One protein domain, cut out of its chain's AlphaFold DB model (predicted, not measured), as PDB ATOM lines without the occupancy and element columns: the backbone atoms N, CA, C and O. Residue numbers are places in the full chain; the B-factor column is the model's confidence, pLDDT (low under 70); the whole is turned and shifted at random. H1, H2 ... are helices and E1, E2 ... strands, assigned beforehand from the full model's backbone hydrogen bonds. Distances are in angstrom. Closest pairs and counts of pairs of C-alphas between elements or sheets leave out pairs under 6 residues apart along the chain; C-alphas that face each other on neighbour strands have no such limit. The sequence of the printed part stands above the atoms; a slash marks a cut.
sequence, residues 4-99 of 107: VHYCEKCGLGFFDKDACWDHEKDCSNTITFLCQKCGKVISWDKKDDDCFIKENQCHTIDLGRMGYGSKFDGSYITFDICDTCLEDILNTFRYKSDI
ATOM      1  N   VAL A   4      29.601 -30.951  40.050       87.62
ATOM      2  CA  VAL A   4      29.174 -32.038  39.162       87.62
ATOM      3  C   VAL A   4      29.960 -33.289  39.542       87.62
ATOM      4  O   VAL A   4      31.186 -33.237  39.650       87.62
ATOM      5  N   HIS A   5      29.251 -34.387  39.772       86.00
ATOM      6  CA  HIS A   5      29.816 -35.710  40.005       86.00
ATOM      7  C   HIS A   5      29.788 -36.488  38.695       86.00
ATOM      8  O   HIS A   5      28.744 -36.560  38.053       86.00
ATOM      9  N   TYR A   6      30.929 -37.028  38.285       82.19
ATOM     10  CA  TYR A   6      31.046 -37.787  37.045       82.19
ATOM     11  C   TYR A   6      31.094 -39.271  37.370       82.19
ATOM     12  O   TYR A   6      31.861 -39.676  38.239       82.19
ATOM     13  N   CYS A   7      30.290 -40.061  36.664       81.75
ATOM     14  CA  CYS A   7      30.316 -41.513  36.772       81.75
ATOM     15  C   CYS A   7      31.682 -42.053  36.332       81.75
ATOM     16  O   CYS A   7      32.121 -41.782  35.210       81.75
ATOM     17  N   GLU A   8      32.327 -42.866  37.164       74.56
ATOM     18  CA  GLU A   8      33.655 -43.427  36.876       74.56
ATOM     19  C   GLU A   8      33.641 -44.446  35.723       74.56
ATOM     20  O   GLU A   8      34.676 -44.722  35.111       74.56
ATOM     21  N   LYS A   9      32.467 -45.006  35.399       71.81
ATOM     22  CA  LYS A   9      32.302 -45.997  34.325       71.81
ATOM     23  C   LYS A   9      32.042 -45.372  32.955       71.81
ATOM     24  O   LYS A   9      32.572 -45.874  31.966       71.81
ATOM     25  N   CYS A  10      31.235 -44.307  32.891       74.12
ATOM     26  CA  CYS A  10      30.760 -43.730  31.626       74.12
ATOM     27  C   CYS A  10      31.103 -42.251  31.404       74.12
ATOM     28  O   CYS A  10      30.929 -41.756  30.289       74.12
ATOM     29  N   GLY A  11      31.569 -41.541  32.436       75.31
ATOM     30  CA  GLY A  11      31.885 -40.111  32.381       75.31
ATOM     31  C   GLY A  11      30.672 -39.172  32.414       75.31
ATOM     32  O   GLY A  11      30.850 -37.961  32.314       75.31
ATOM     33  N   LEU A  12      29.442 -39.685  32.568       77.62
ATOM     34  CA  LEU A  12      28.235 -38.851  32.608       77.62
ATOM     35  C   LEU A  12      28.203 -37.989  33.881       77.62
ATOM     36  O   LEU A  12      28.442 -38.491  34.980       77.62
ATOM     37  N   GLY A  13      27.909 -36.695  33.725       82.81
ATOM     38  CA  GLY A  13      27.860 -35.724  34.818       82.81
ATOM     39  C   GLY A  13      26.480 -35.608  35.472       82.81
ATOM     40  O   GLY A  13      25.471 -35.420  34.794       82.81
ATOM     41  N   PHE A  14      26.450 -35.633  36.802       85.06
ATOM     42  CA  PHE A  14      25.262 -35.503  37.641       85.06
ATOM     43  C   PHE A  14      25.426 -34.344  38.629       85.06
ATOM     44  O   PHE A  14      26.494 -34.138  39.201       85.06
ATOM     45  N   PHE A  15      24.355 -33.585  38.868       88.31
ATOM     46  CA  PHE A  15      24.348 -32.515  39.882       88.31
ATOM     47  C   PHE A  15      24.091 -33.024  41.306       88.31
ATOM     48  O   PHE A  15      24.147 -32.235  42.250       88.31
ATOM     49  N   ASP A  16      23.775 -34.310  41.439       90.69
ATOM     50  CA  ASP A  16      23.475 -34.992  42.689       90.69
ATOM     51  C   ASP A  16      24.374 -36.227  42.822       90.69
ATOM     52  O   ASP A  16      24.559 -36.982  41.863       90.69
ATOM     53  N   LYS A  17      24.983 -36.391  44.000       89.62
ATOM     54  CA  LYS A  17      25.963 -37.451  44.253       89.62
ATOM     55  C   LYS A  17      25.304 -38.827  44.346       89.62
ATOM     56  O   LYS A  17      25.870 -39.794  43.840       89.62
ATOM     57  N   ASP A  18      24.134 -38.911  44.970       90.88
ATOM     58  CA  ASP A  18      23.425 -40.176  45.160       90.88
ATOM     59  C   ASP A  18      22.870 -40.671  43.817       90.88
ATOM     60  O   ASP A  18      23.005 -41.849  43.492       90.88
ATOM     61  N   ALA A  19      22.396 -39.754  42.965       87.75
ATOM     62  CA  ALA A  19      22.016 -40.059  41.585       87.75
ATOM     63  C   ALA A  19      23.185 -40.617  40.749       87.75
ATOM     64  O   ALA A  19      22.987 -41.544  39.963       87.75
ATOM     65  N   CYS A  20      24.400 -40.082  40.924       88.56
ATOM     66  CA  CYS A  20      25.605 -40.608  40.272       88.56
ATOM     67  C   CYS A  20      25.934 -42.030  40.754       88.56
ATOM     68  O   CYS A  20      26.232 -42.904  39.943       88.56
ATOM     69  N   TRP A  21      25.843 -42.273  42.065       86.75
ATOM     70  CA  TRP A  21      26.141 -43.571  42.675       86.75
ATOM     71  C   TRP A  21      25.132 -44.657  42.285       86.75
ATOM     72  O   TRP A  21      25.509 -45.791  41.992       86.75
ATOM     73  N   ASP A  22      23.839 -44.329  42.262       87.75
ATOM     74  CA  ASP A  22      22.804 -45.267  41.826       87.75
ATOM     75  C   ASP A  22      22.925 -45.576  40.336       87.75
ATOM     76  O   ASP A  22      22.844 -46.740  39.947       87.75
ATOM     77  N   HIS A  23      23.229 -44.568  39.515       83.56
ATOM     78  CA  HIS A  23      23.566 -44.790  38.115       83.56
ATOM     79  C   HIS A  23      24.766 -45.735  37.966       83.56
ATOM     80  O   HIS A  23      24.694 -46.680  37.188       83.56
ATOM     81  N   GLU A  24      25.850 -45.532  38.720       83.38
ATOM     82  CA  GLU A  24      27.048 -46.376  38.654       83.38
ATOM     83  C   GLU A  24      26.775 -47.858  38.926       83.38
ATOM     84  O   GLU A  24      27.444 -48.701  38.327       83.38
ATOM     85  N   LYS A  25      25.808 -48.208  39.782       82.31
ATOM     86  CA  LYS A  25      25.467 -49.614  40.076       82.31
ATOM     87  C   LYS A  25      24.985 -50.360  38.834       82.31
ATOM     88  O   LYS A  25      25.454 -51.470  38.583       82.31
ATOM     89  N   ASP A  26      24.120 -49.721  38.054       76.31
ATOM     90  CA  ASP A  26      23.502 -50.297  36.854       76.31
ATOM     91  C   ASP A  26      24.245 -49.919  35.561       76.31
ATOM     92  O   ASP A  26      23.994 -50.484  34.496       76.31
ATOM     93  N   CYS A  27      25.193 -48.981  35.641       69.25
ATOM     94  CA  CYS A  27      25.995 -48.542  34.510       69.25
ATOM     95  C   CYS A  27      26.951 -49.661  34.065       69.25
ATOM     96  O   CYS A  27      27.846 -50.094  34.807       69.25
ATOM     97  N   SER A  28      26.777 -50.113  32.822       68.19
ATOM     98  CA  SER A  28      27.771 -50.869  32.056       68.19
ATOM     99  C   SER A  28      29.047 -50.029  31.877       68.19
ATOM    100  O   SER A  28      29.022 -48.815  32.058       68.19
ATOM    101  N   ASN A  29      30.193 -50.639  31.543       70.12
ATOM    102  CA  ASN A  29      31.464 -49.920  31.300       70.12
ATOM    103  C   ASN A  29      31.453 -49.149  29.960       70.12
ATOM    104  O   ASN A  29      32.432 -49.172  29.208       70.12
ATOM    105  N   THR A  30      30.320 -48.518  29.668       77.50
ATOM    106  CA  THR A  30      30.009 -47.806  28.444       77.50
ATOM    107  C   THR A  30      30.529 -46.392  28.597       77.50
ATOM    108  O   THR A  30      29.901 -45.563  29.240       77.50
ATOM    109  N   ILE A  31      31.687 -46.111  28.025       82.25
ATOM    110  CA  ILE A  31      32.266 -44.773  27.963       82.25
ATOM    111  C   ILE A  31      31.403 -43.916  27.042       82.25
ATOM    112  O   ILE A  31      30.960 -44.386  25.993       82.25
ATOM    113  N   THR A  32      31.174 -42.661  27.425       85.69
ATOM    114  CA  THR A  32      30.499 -41.669  26.586       85.69
ATOM    115  C   THR A  32      31.398 -40.460  26.356       85.69
ATOM    116  O   THR A  32      32.092 -40.001  27.258       85.69
ATOM    117  N   PHE A  33      31.382 -39.943  25.135       90.31
ATOM    118  CA  PHE A  33      32.124 -38.767  24.708       90.31
ATOM    119  C   PHE A  33      31.181 -37.804  23.995       90.31
ATOM    120  O   PHE A  33      30.448 -38.209  23.089       90.31
ATOM    121  N   LEU A  34      31.203 -36.529  24.381       90.50
ATOM    122  CA  LEU A  34      30.385 -35.480  23.780       90.50
ATOM    123  C   LEU A  34      31.269 -34.525  22.978       90.50
ATOM    124  O   LEU A  34      32.058 -33.776  23.542       90.50
ATOM    125  N   CYS A  35      31.065 -34.467  21.664       95.50
ATOM    126  CA  CYS A  35      31.654 -33.409  20.851       95.50
ATOM    127  C   CYS A  35      30.936 -32.082  21.126       95.50
ATOM    128  O   CYS A  35      29.779 -31.905  20.744       95.50
ATOM    129  N   GLN A  36      31.628 -31.113  21.716       94.50
ATOM    130  CA  GLN A  36      31.066 -29.807  22.065       94.50
ATOM    131  C   GLN A  36      30.857 -28.887  20.848       94.50
ATOM    132  O   GLN A  36      30.102 -27.923  20.943       94.50
ATOM    133  N   LYS A  37      31.466 -29.191  19.686       94.31
ATOM    134  CA  LYS A  37      31.229 -28.453  18.428       94.31
ATOM    135  C   LYS A  37      29.912 -28.844  17.750       94.31
ATOM    136  O   LYS A  37      29.157 -27.964  17.356       94.31
ATOM    137  N   CYS A  38      29.646 -30.141  17.567       95.69
ATOM    138  CA  CYS A  38      28.466 -30.615  16.826       95.69
ATOM    139  C   CYS A  38      27.387 -31.279  17.693       95.69
ATOM    140  O   CYS A  38      26.321 -31.603  17.179       95.69
ATOM    141  N   GLY A  39      27.650 -31.512  18.980       92.06
ATOM    142  CA  GLY A  39      26.733 -32.191  19.899       92.06
ATOM    143  C   GLY A  39      26.660 -33.712  19.723       92.06
ATOM    144  O   GLY A  39      25.838 -34.356  20.370       92.06
ATOM    145  N   LYS A  40      27.488 -34.310  18.854       92.44
ATOM    146  CA  LYS A  40      27.514 -35.766  18.650       92.44
ATOM    147  C   LYS A  40      27.983 -36.464  19.926       92.44
ATOM    148  O   LYS A  40      29.066 -36.160  20.424       92.44
ATOM    149  N   VAL A  41      27.196 -37.433  20.387       89.38
ATOM    150  CA  VAL A  41      27.576 -38.349  21.466       89.38
ATOM    151  C   VAL A  41      28.113 -39.637  20.849       89.38
ATOM    152  O   VAL A  41      27.457 -40.246  20.002       89.38
ATOM    153  N   ILE A  42      29.318 -40.033  21.245       89.56
ATOM    154  CA  ILE A  42      29.955 -41.296  20.869       89.56
ATOM    155  C   ILE A  42      30.003 -42.151  22.129       89.56
ATOM    156  O   ILE A  42      30.504 -41.699  23.152       89.56
ATOM    157  N   SER A  43      29.468 -43.368  22.066       86.75
ATOM    158  CA  SER A  43      29.482 -44.299  23.194       86.75
ATOM    159  C   SER A  43      30.056 -45.656  22.808       86.75
ATOM    160  O   SER A  43      29.822 -46.165  21.701       86.75
ATOM    161  N   TRP A  44      30.827 -46.246  23.714       87.44
ATOM    162  CA  TRP A  44      31.449 -47.548  23.501       87.44
ATOM    163  C   TRP A  44      31.720 -48.279  24.794       87.44
ATOM    164  O   TRP A  44      32.066 -47.666  25.800       87.44
ATOM    165  N   ASP A  45      31.617 -49.598  24.754       84.31
ATOM    166  CA  ASP A  45      32.076 -50.423  25.856       84.31
ATOM    167  C   ASP A  45      33.548 -50.778  25.662       84.31
ATOM    168  O   ASP A  45      33.991 -51.088  24.558       84.31
ATOM    169  N   LYS A  46      34.320 -50.829  26.754       77.44
ATOM    170  CA  LYS A  46      35.713 -51.332  26.712       77.44
ATOM    171  C   LYS A  46      35.833 -52.789  26.241       77.44
ATOM    172  O   LYS A  46      36.937 -53.271  26.023       77.44
ATOM    173  N   LYS A  47      34.712 -53.511  26.182       79.19
ATOM    174  CA  LYS A  47      34.640 -54.902  25.723       79.19
ATOM    175  C   LYS A  47      34.377 -55.013  24.222       79.19
ATOM    176  O   LYS A  47      34.495 -56.116  23.702       79.19
ATOM    177  N   ASP A  48      33.995 -53.919  23.562       78.94
ATOM    178  CA  ASP A  48      33.771 -53.916  22.121       78.94
ATOM    179  C   ASP A  48      35.111 -54.052  21.396       78.94
ATOM    180  O   ASP A  48      36.070 -53.344  21.721       78.94
ATOM    181  N   ASP A  49      35.152 -54.889  20.361       78.94
ATOM    182  CA  ASP A  49      36.341 -55.040  19.517       78.94
ATOM    183  C   ASP A  49      36.742 -53.702  18.859       78.94
ATOM    184  O   ASP A  49      37.926 -53.408  18.719       78.94
ATOM    185  N   ASP A  50      35.769 -52.833  18.554       80.94
ATOM    186  CA  ASP A  50      35.975 -51.526  17.910       80.94
ATOM    187  C   ASP A  50      36.212 -50.363  18.897       80.94
ATOM    188  O   ASP A  50      36.193 -49.190  18.498       80.94
ATOM    189  N   CYS A  51      36.402 -50.636  20.194       83.44
ATOM    190  CA  CYS A  51      36.537 -49.581  21.209       83.44
ATOM    191  C   CYS A  51      37.685 -48.605  20.901       83.44
ATOM    192  O   CYS A  51      37.504 -47.392  21.004       83.44
ATOM    193  N   PHE A  52      38.819 -49.120  20.415       83.19
ATOM    194  CA  PHE A  52      39.989 -48.320  20.049       83.19
ATOM    195  C   PHE A  52      39.699 -47.345  18.898       83.19
ATOM    196  O   PHE A  52      40.208 -46.228  18.877       83.19
ATOM    197  N   ILE A  53      38.853 -47.739  17.940       87.62
ATOM    198  CA  ILE A  53      38.496 -46.902  16.786       87.62
ATOM    199  C   ILE A  53      37.630 -45.727  17.238       87.62
ATOM    200  O   ILE A  53      37.780 -44.614  16.732       87.62
ATOM    201  N   LYS A  54      36.707 -45.970  18.173       88.25
ATOM    202  CA  LYS A  54      35.825 -44.934  18.718       88.25
ATOM    203  C   LYS A  54      36.592 -43.974  19.626       88.25
ATOM    204  O   LYS A  54      36.394 -42.769  19.511       88.25
ATOM    205  N   GLU A  55      37.504 -44.489  20.447       86.50
ATOM    206  CA  GLU A  55      38.383 -43.674  21.292       86.50
ATOM    207  C   GLU A  55      39.284 -42.758  20.450       86.50
ATOM    208  O   GLU A  55      39.317 -41.554  20.685       86.50
ATOM    209  N   ASN A  56      39.898 -43.276  19.382       87.94
ATOM    210  CA  ASN A  56      40.735 -42.483  18.472       87.94
ATOM    211  C   ASN A  56      39.971 -41.393  17.692       87.94
ATOM    212  O   ASN A  56      40.595 -40.518  17.099       87.94
ATOM    213  N   GLN A  57      38.635 -41.436  17.668       92.06
ATOM    214  CA  GLN A  57      37.802 -40.397  17.049       92.06
ATOM    215  C   GLN A  57      37.439 -39.252  18.006       92.06
ATOM    216  O   GLN A  57      36.699 -38.340  17.613       92.06
ATOM    217  N   CYS A  58      37.896 -39.313  19.254       93.25
ATOM    218  CA  CYS A  58      37.531 -38.406  20.332       93.25
ATOM    219  C   CYS A  58      38.763 -37.617  20.786       93.25
ATOM    220  O   CYS A  58      39.741 -38.200  21.244       93.25
ATOM    221  N   HIS A  59      38.713 -36.289  20.682       93.56
ATOM    222  CA  HIS A  59      39.854 -35.418  20.966       93.56
ATOM    223  C   HIS A  59      39.519 -34.430  22.078       93.56
ATOM    224  O   HIS A  59      38.597 -33.627  21.928       93.56
ATOM    225  N   THR A  60      40.304 -34.436  23.155       94.19
ATOM    226  CA  THR A  60      40.269 -33.397  24.193       94.19
ATOM    227  C   THR A  60      41.394 -32.404  23.934       94.19
ATOM    228  O   THR A  60      42.573 -32.758  23.959       94.19
ATOM    229  N   ILE A  61      41.032 -31.152  23.671       93.81
ATOM    230  CA  ILE A  61      41.969 -30.059  23.418       93.81
ATOM    231  C   ILE A  61      42.032 -29.195  24.672       93.81
ATOM    232  O   ILE A  61      41.075 -28.495  25.000       93.81
ATOM    233  N   ASP A  62      43.178 -29.224  25.349       93.88
ATOM    234  CA  ASP A  62      43.476 -28.337  26.471       93.88
ATOM    235  C   ASP A  62      44.482 -27.264  26.046       93.88
ATOM    236  O   ASP A  62      45.658 -27.541  25.804       93.88
ATOM    237  N   LEU A  63      44.008 -26.023  25.929       92.06
ATOM    238  CA  LEU A  63      44.848 -24.864  25.624       92.06
ATOM    239  C   LEU A  63      45.379 -24.195  26.903       92.06
ATOM    240  O   LEU A  63      46.221 -23.298  26.828       92.06
ATOM    241  N   GLY A  64      44.906 -24.610  28.081       92.31
ATOM    242  CA  GLY A  64      45.299 -24.047  29.364       92.31
ATOM    243  C   GLY A  64      44.819 -22.608  29.579       92.31
ATOM    244  O   GLY A  64      43.792 -22.168  29.051       92.31
ATOM    245  N   ARG A  65      45.559 -21.863  30.414       91.94
ATOM    246  CA  ARG A  65      45.235 -20.473  30.765       91.94
ATOM    247  C   ARG A  65      45.701 -19.519  29.675       91.94
ATOM    248  O   ARG A  65      46.895 -19.422  29.393       91.94
ATOM    249  N   MET A  66      44.772 -18.749  29.130       91.81
ATOM    250  CA  MET A  66      45.072 -17.770  28.092       91.81
ATOM    251  C   MET A  66      45.820 -16.554  28.655       91.81
ATOM    252  O   MET A  66      45.650 -16.155  29.812       91.81
ATOM    253  N   GLY A  67      46.681 -15.972  27.818       89.00
ATOM    254  CA  GLY A  67      47.541 -14.848  28.183       89.00
ATOM    255  C   GLY A  67      46.766 -13.560  28.476       89.00
ATOM    256  O   GLY A  67      45.716 -13.297  27.880       89.00
ATOM    257  N   TYR A  68      47.328 -12.745  29.373       86.94
ATOM    258  CA  TYR A  68      46.774 -11.444  29.749       86.94
ATOM    259  C   TYR A  68      46.761 -10.463  28.574       86.94
ATOM    260  O   TYR A  68      47.700 -10.438  27.777       86.94
ATOM    261  N   GLY A  69      45.695  -9.669  28.449       89.50
ATOM    262  CA  GLY A  69      45.504  -8.733  27.339       89.50
ATOM    263  C   GLY A  69      45.119  -9.377  25.998       89.50
ATOM    264  O   GLY A  69      45.017  -8.674  24.991       89.50
ATOM    265  N   SER A  70      44.892 -10.694  25.953       92.25
ATOM    266  CA  SER A  70      44.312 -11.367  24.785       92.25
ATOM    267  C   SER A  70      42.782 -11.262  24.782       92.25
ATOM    268  O   SER A  70      42.160 -10.899  25.776       92.25
ATOM    269  N   LYS A  71      42.138 -11.644  23.673       92.12
ATOM    270  CA  LYS A  71      40.664 -11.722  23.612       92.12
ATOM    271  C   LYS A  71      40.057 -12.697  24.628       92.12
ATOM    272  O   LYS A  71      38.874 -12.588  24.923       92.12
ATOM    273  N   PHE A  72      40.853 -13.636  25.134       88.44
ATOM    274  CA  PHE A  72      40.432 -14.660  26.085       88.44
ATOM    275  C   PHE A  72      41.101 -14.481  27.452       88.44
ATOM    276  O   PHE A  72      41.266 -15.453  28.184       88.44
ATOM    277  N   ASP A  73      41.513 -13.257  27.791       89.62
ATOM    278  CA  ASP A  73      42.232 -12.948  29.028       89.62
ATOM    279  C   ASP A  73      41.611 -13.620  30.265       89.62
ATOM    280  O   ASP A  73      40.403 -13.559  30.504       89.62
ATOM    281  N   GLY A  74      42.460 -14.310  31.028       86.44
ATOM    282  CA  GLY A  74      42.102 -14.955  32.287       86.44
ATOM    283  C   GLY A  74      41.256 -16.218  32.150       86.44
ATOM    284  O   GLY A  74      40.996 -16.866  33.164       86.44
ATOM    285  N   SER A  75      40.862 -16.597  30.935       90.88
ATOM    286  CA  SER A  75      40.047 -17.786  30.688       90.88
ATOM    287  C   SER A  75      40.914 -19.040  30.570       90.88
ATOM    288  O   SER A  75      42.011 -19.006  30.009       90.88
ATOM    289  N   TYR A  76      40.394 -20.151  31.087       92.50
ATOM    290  CA  TYR A  76      40.907 -21.493  30.823       92.50
ATOM    291  C   TYR A  76      40.081 -22.103  29.697       92.50
ATOM    292  O   TYR A  76      38.853 -22.124  29.794       92.50
ATOM    293  N   ILE A  77      40.738 -22.544  28.627       92.75
ATOM    294  CA  ILE A  77      40.055 -23.099  27.458       92.75
ATOM    295  C   ILE A  77      40.420 -24.572  27.322       92.75
ATOM    296  O   ILE A  77      41.528 -24.909  26.911       92.75
ATOM    297  N   THR A  78      39.447 -25.426  27.617       93.75
ATOM    298  CA  THR A  78      39.514 -26.875  27.428       93.75
ATOM    299  C   THR A  78      38.196 -27.322  26.808       93.75
ATOM    300  O   THR A  78      37.136 -26.883  27.263       93.75
ATOM    301  N   PHE A  79      38.245 -28.132  25.753       94.12
ATOM    302  CA  PHE A  79      37.038 -28.602  25.078       94.12
ATOM    303  C   PHE A  79      37.244 -29.924  24.331       94.12
ATOM    304  O   PHE A  79      38.352 -30.255  23.914       94.12
ATOM    305  N   ASP A  80      36.143 -30.642  24.125       95.38
ATOM    306  CA  ASP A  80      36.091 -31.961  23.496       95.38
ATOM    307  C   ASP A  80      35.487 -31.880  22.091       95.38
ATOM    308  O   ASP A  80      34.407 -31.307  21.895       95.38
ATOM    309  N   ILE A  81      36.149 -32.472  21.092       96.88
ATOM    310  CA  ILE A  81      35.659 -32.520  19.706       96.88
ATOM    311  C   ILE A  81      35.847 -33.896  19.069       96.88
ATOM    312  O   ILE A  81      36.807 -34.605  19.346       96.88
ATOM    313  N   CYS A  82      34.943 -34.271  18.164       95.94
ATOM    314  CA  CYS A  82      35.118 -35.474  17.351       95.94
ATOM    315  C   CYS A  82      36.037 -35.230  16.147       95.94
ATOM    316  O   CYS A  82      36.186 -34.096  15.689       95.94
ATOM    317  N   ASP A  83      36.557 -36.309  15.571       94.75
ATOM    318  CA  ASP A  83      37.517 -36.281  14.458       94.75
ATOM    319  C   ASP A  83      37.030 -35.482  13.239       94.75
ATOM    320  O   ASP A  83      37.683 -34.546  12.792       94.75
ATOM    321  N   THR A  84      35.795 -35.725  12.792       94.44
ATOM    322  CA  THR A  84      35.154 -34.929  11.723       94.44
ATOM    323  C   THR A  84      35.109 -33.426  12.031       94.44
ATOM    324  O   THR A  84      35.277 -32.589  11.152       94.44
ATOM    325  N   CYS A  85      34.899 -33.054  13.298       96.19
ATOM    326  CA  CYS A  85      34.873 -31.651  13.701       96.19
ATOM    327  C   CYS A  85      36.271 -31.045  13.794       96.19
ATOM    328  O   CYS A  85      36.408 -29.846  13.547       96.19
ATOM    329  N   LEU A  86      37.275 -31.848  14.148       93.94
ATOM    330  CA  LEU A  86      38.675 -31.447  14.109       93.94
ATOM    331  C   LEU A  86      39.100 -31.165  12.670       93.94
ATOM    332  O   LEU A  86      39.634 -30.092  12.400       93.94
ATOM    333  N   GLU A  87      38.788 -32.069  11.745       92.88
ATOM    334  CA  GLU A  87      39.069 -31.894  10.321       92.88
ATOM    335  C   GLU A  87      38.436 -30.608   9.768       92.88
ATOM    336  O   GLU A  87      39.117 -29.811   9.117       92.88
ATOM    337  N   ASP A  88      37.162 -30.348  10.082       94.38
ATOM    338  CA  ASP A  88      36.492 -29.098   9.704       94.38
ATOM    339  C   ASP A  88      37.265 -27.865  10.186       94.38
ATOM    340  O   ASP A  88      37.480 -26.930   9.416       94.38
ATOM    341  N   ILE A  89      37.686 -27.853  11.459       93.12
ATOM    342  CA  ILE A  89      38.445 -26.739  12.048       93.12
ATOM    343  C   ILE A  89      39.775 -26.574  11.318       93.12
ATOM    344  O   ILE A  89      40.113 -25.463  10.910       93.12
ATOM    345  N   LEU A  90      40.506 -27.664  11.099       92.06
ATOM    346  CA  LEU A  90      41.793 -27.634  10.410       92.06
ATOM    347  C   LEU A  90      41.655 -27.125   8.971       92.06
ATOM    348  O   LEU A  90      42.516 -26.388   8.488       92.06
ATOM    349  N   ASN A  91      40.544 -27.430   8.303       91.94
ATOM    350  CA  ASN A  91      40.244 -26.911   6.973       91.94
ATOM    351  C   ASN A  91      39.929 -25.407   6.951       91.94
ATOM    352  O   ASN A  91      40.076 -24.786   5.896       91.94
ATOM    353  N   THR A  92      39.571 -24.793   8.084       93.50
ATOM    354  CA  THR A  92      39.422 -23.328   8.179       93.50
ATOM    355  C   THR A  92      40.759 -22.585   8.249       93.50
ATOM    356  O   THR A  92      40.808 -21.372   8.027       93.50
ATOM    357  N   PHE A  93      41.860 -23.279   8.551       92.19
ATOM    358  CA  PHE A  93      43.153 -22.640   8.744       92.19
ATOM    359  C   PHE A  93      43.862 -22.341   7.426       92.19
ATOM    360  O   PHE A  93      44.039 -23.194   6.558       92.19
ATOM    361  N   ARG A  94      44.371 -21.107   7.323       91.88
ATOM    362  CA  ARG A  94      45.150 -20.635   6.170       91.88
ATOM    363  C   ARG A  94      46.430 -21.445   5.935       91.88
ATOM    364  O   ARG A  94      46.819 -21.630   4.789       91.88
ATOM    365  N   TYR A  95      47.065 -21.916   7.008       88.31
ATOM    366  CA  TYR A  95      48.341 -22.640   6.982       88.31
ATOM    367  C   TYR A  95      48.187 -24.072   7.510       88.31
ATOM    368  O   TYR A  95      48.964 -24.536   8.339       88.31
ATOM    369  N   LYS A  96      47.158 -24.794   7.051       86.62
ATOM    370  CA  LYS A  96      46.890 -26.170   7.509       86.62
ATOM    371  C   LYS A  96      48.025 -27.168   7.220       86.62
ATOM    372  O   LYS A  96      48.141 -28.175   7.912       86.62
ATOM    373  N   SER A  97      48.876 -26.882   6.230       82.00
ATOM    374  CA  SER A  97      50.064 -27.679   5.882       82.00
ATOM    375  C   SER A  97      51.053 -27.825   7.034       82.00
ATOM    376  O   SER A  97      51.679 -28.873   7.166       82.00
ATOM    377  N   ASP A  98      51.166 -26.797   7.871       84.69
ATOM    378  CA  ASP A  98      52.151 -26.739   8.954       84.69
ATOM    379  C   ASP A  98      51.700 -27.581  10.157       84.69
ATOM    380  O   ASP A  98      52.496 -27.902  11.035       84.69
ATOM    381  N   ILE A  99      50.420 -27.964  10.179       82.81
ATOM    382  CA  ILE A  99      49.790 -28.732  11.253       82.81
ATOM    383  C   ILE A  99      49.809 -30.229  10.917       82.81
ATOM    384  O   ILE A  99      50.199 -31.036  11.756       82.81
TER     385      ILE A  99
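AT A GLANCE: This is residues 4 to 99 of the 107 residues of an uncharacterized protein of Petrimonas sp (UniProt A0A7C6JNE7). Two separate two-stranded hairpins, E1 with E2 and E3 with E4, meet near one end of each in a loose, flat frame. H1, with the loop of residues 4 to 16, makes one far end beyond E1; the short H2 lies on the way from the first hairpin to the second; H3 follows E4 directly and folds back, making an open V with the second hairpin. The printed part has 96 residues with three named helices and four named strands, in the order H1 E1 E2 H2 E3 E4 H3; each sheet has two antiparallel strands, and the class is mixed, helices and strands. The whole is loose, with a radius of gyration of the C-alphas of 16.8 A, and spans 48 by 34 by 17 A.

IN THESE COORDINATES: Start at Val 4 and pass the stretch of residues 4 to 16, which has no named element; within it residues 5 to 6 pair with residues 13 to 14, antiparallel. Find C-alpha 17 at (25.963, -37.451, 44.253); from there H1, residues 17 to 26, runs 15.0 A. Next come E1, residues 30 to 34, and E2, residues 41 to 45. H2 is residues 51 to 55. Find C-alpha 58 at (37.531, -38.406, 20.332), where E3, residues 58 to 65, begins its 22.1 A. E4, residues 76 to 82, comes back over 20.3 A, and H3, residues 83 to 92, runs 14.5 A to C-alpha 92 at (39.422, -23.328, 8.179).

HOW THE PARTS SIT: H1 is apart from E2, H2, E3, E4 and H3. E1 and E2 form a hairpin, antiparallel at 161 degrees; look for N 31 and O 44, 2.7 A apart and within hydrogen-bond range. E1 comes closest to E4 at the C-alphas of Leu 34 and Asp 80, 6.7 A apart. E2 comes closest to H2 at the C-alphas of Trp 44 and Cys 51, 5.9 A apart. E1 and H2 are near each other. E3 and E4 form the other hairpin, antiparallel at 168 degrees, with N 61 and O 79 at 2.8 A and N 81 and O 59 at 2.8 A, both within hydrogen-bond range. The closest C-alphas of E3 and H3 are those of Cys 58 and Asp 83, 6.2 A apart. In H2 and H3 every O i to N i+4 pair is within hydrogen-bond range; in H1, 5 of 6 are.

THE WHOLE: The C-alphas of Asp 18 and Ser 97, the two farthest apart, are 49.1 A from each other. Residues 91 to 98, of which 91 to 92 belong to H3, stand free. The printed part has no cut, and no link is long. The mean pLDDT of the printed part is 87.5; look at residues 27 to 28 for the low confidence, under 70.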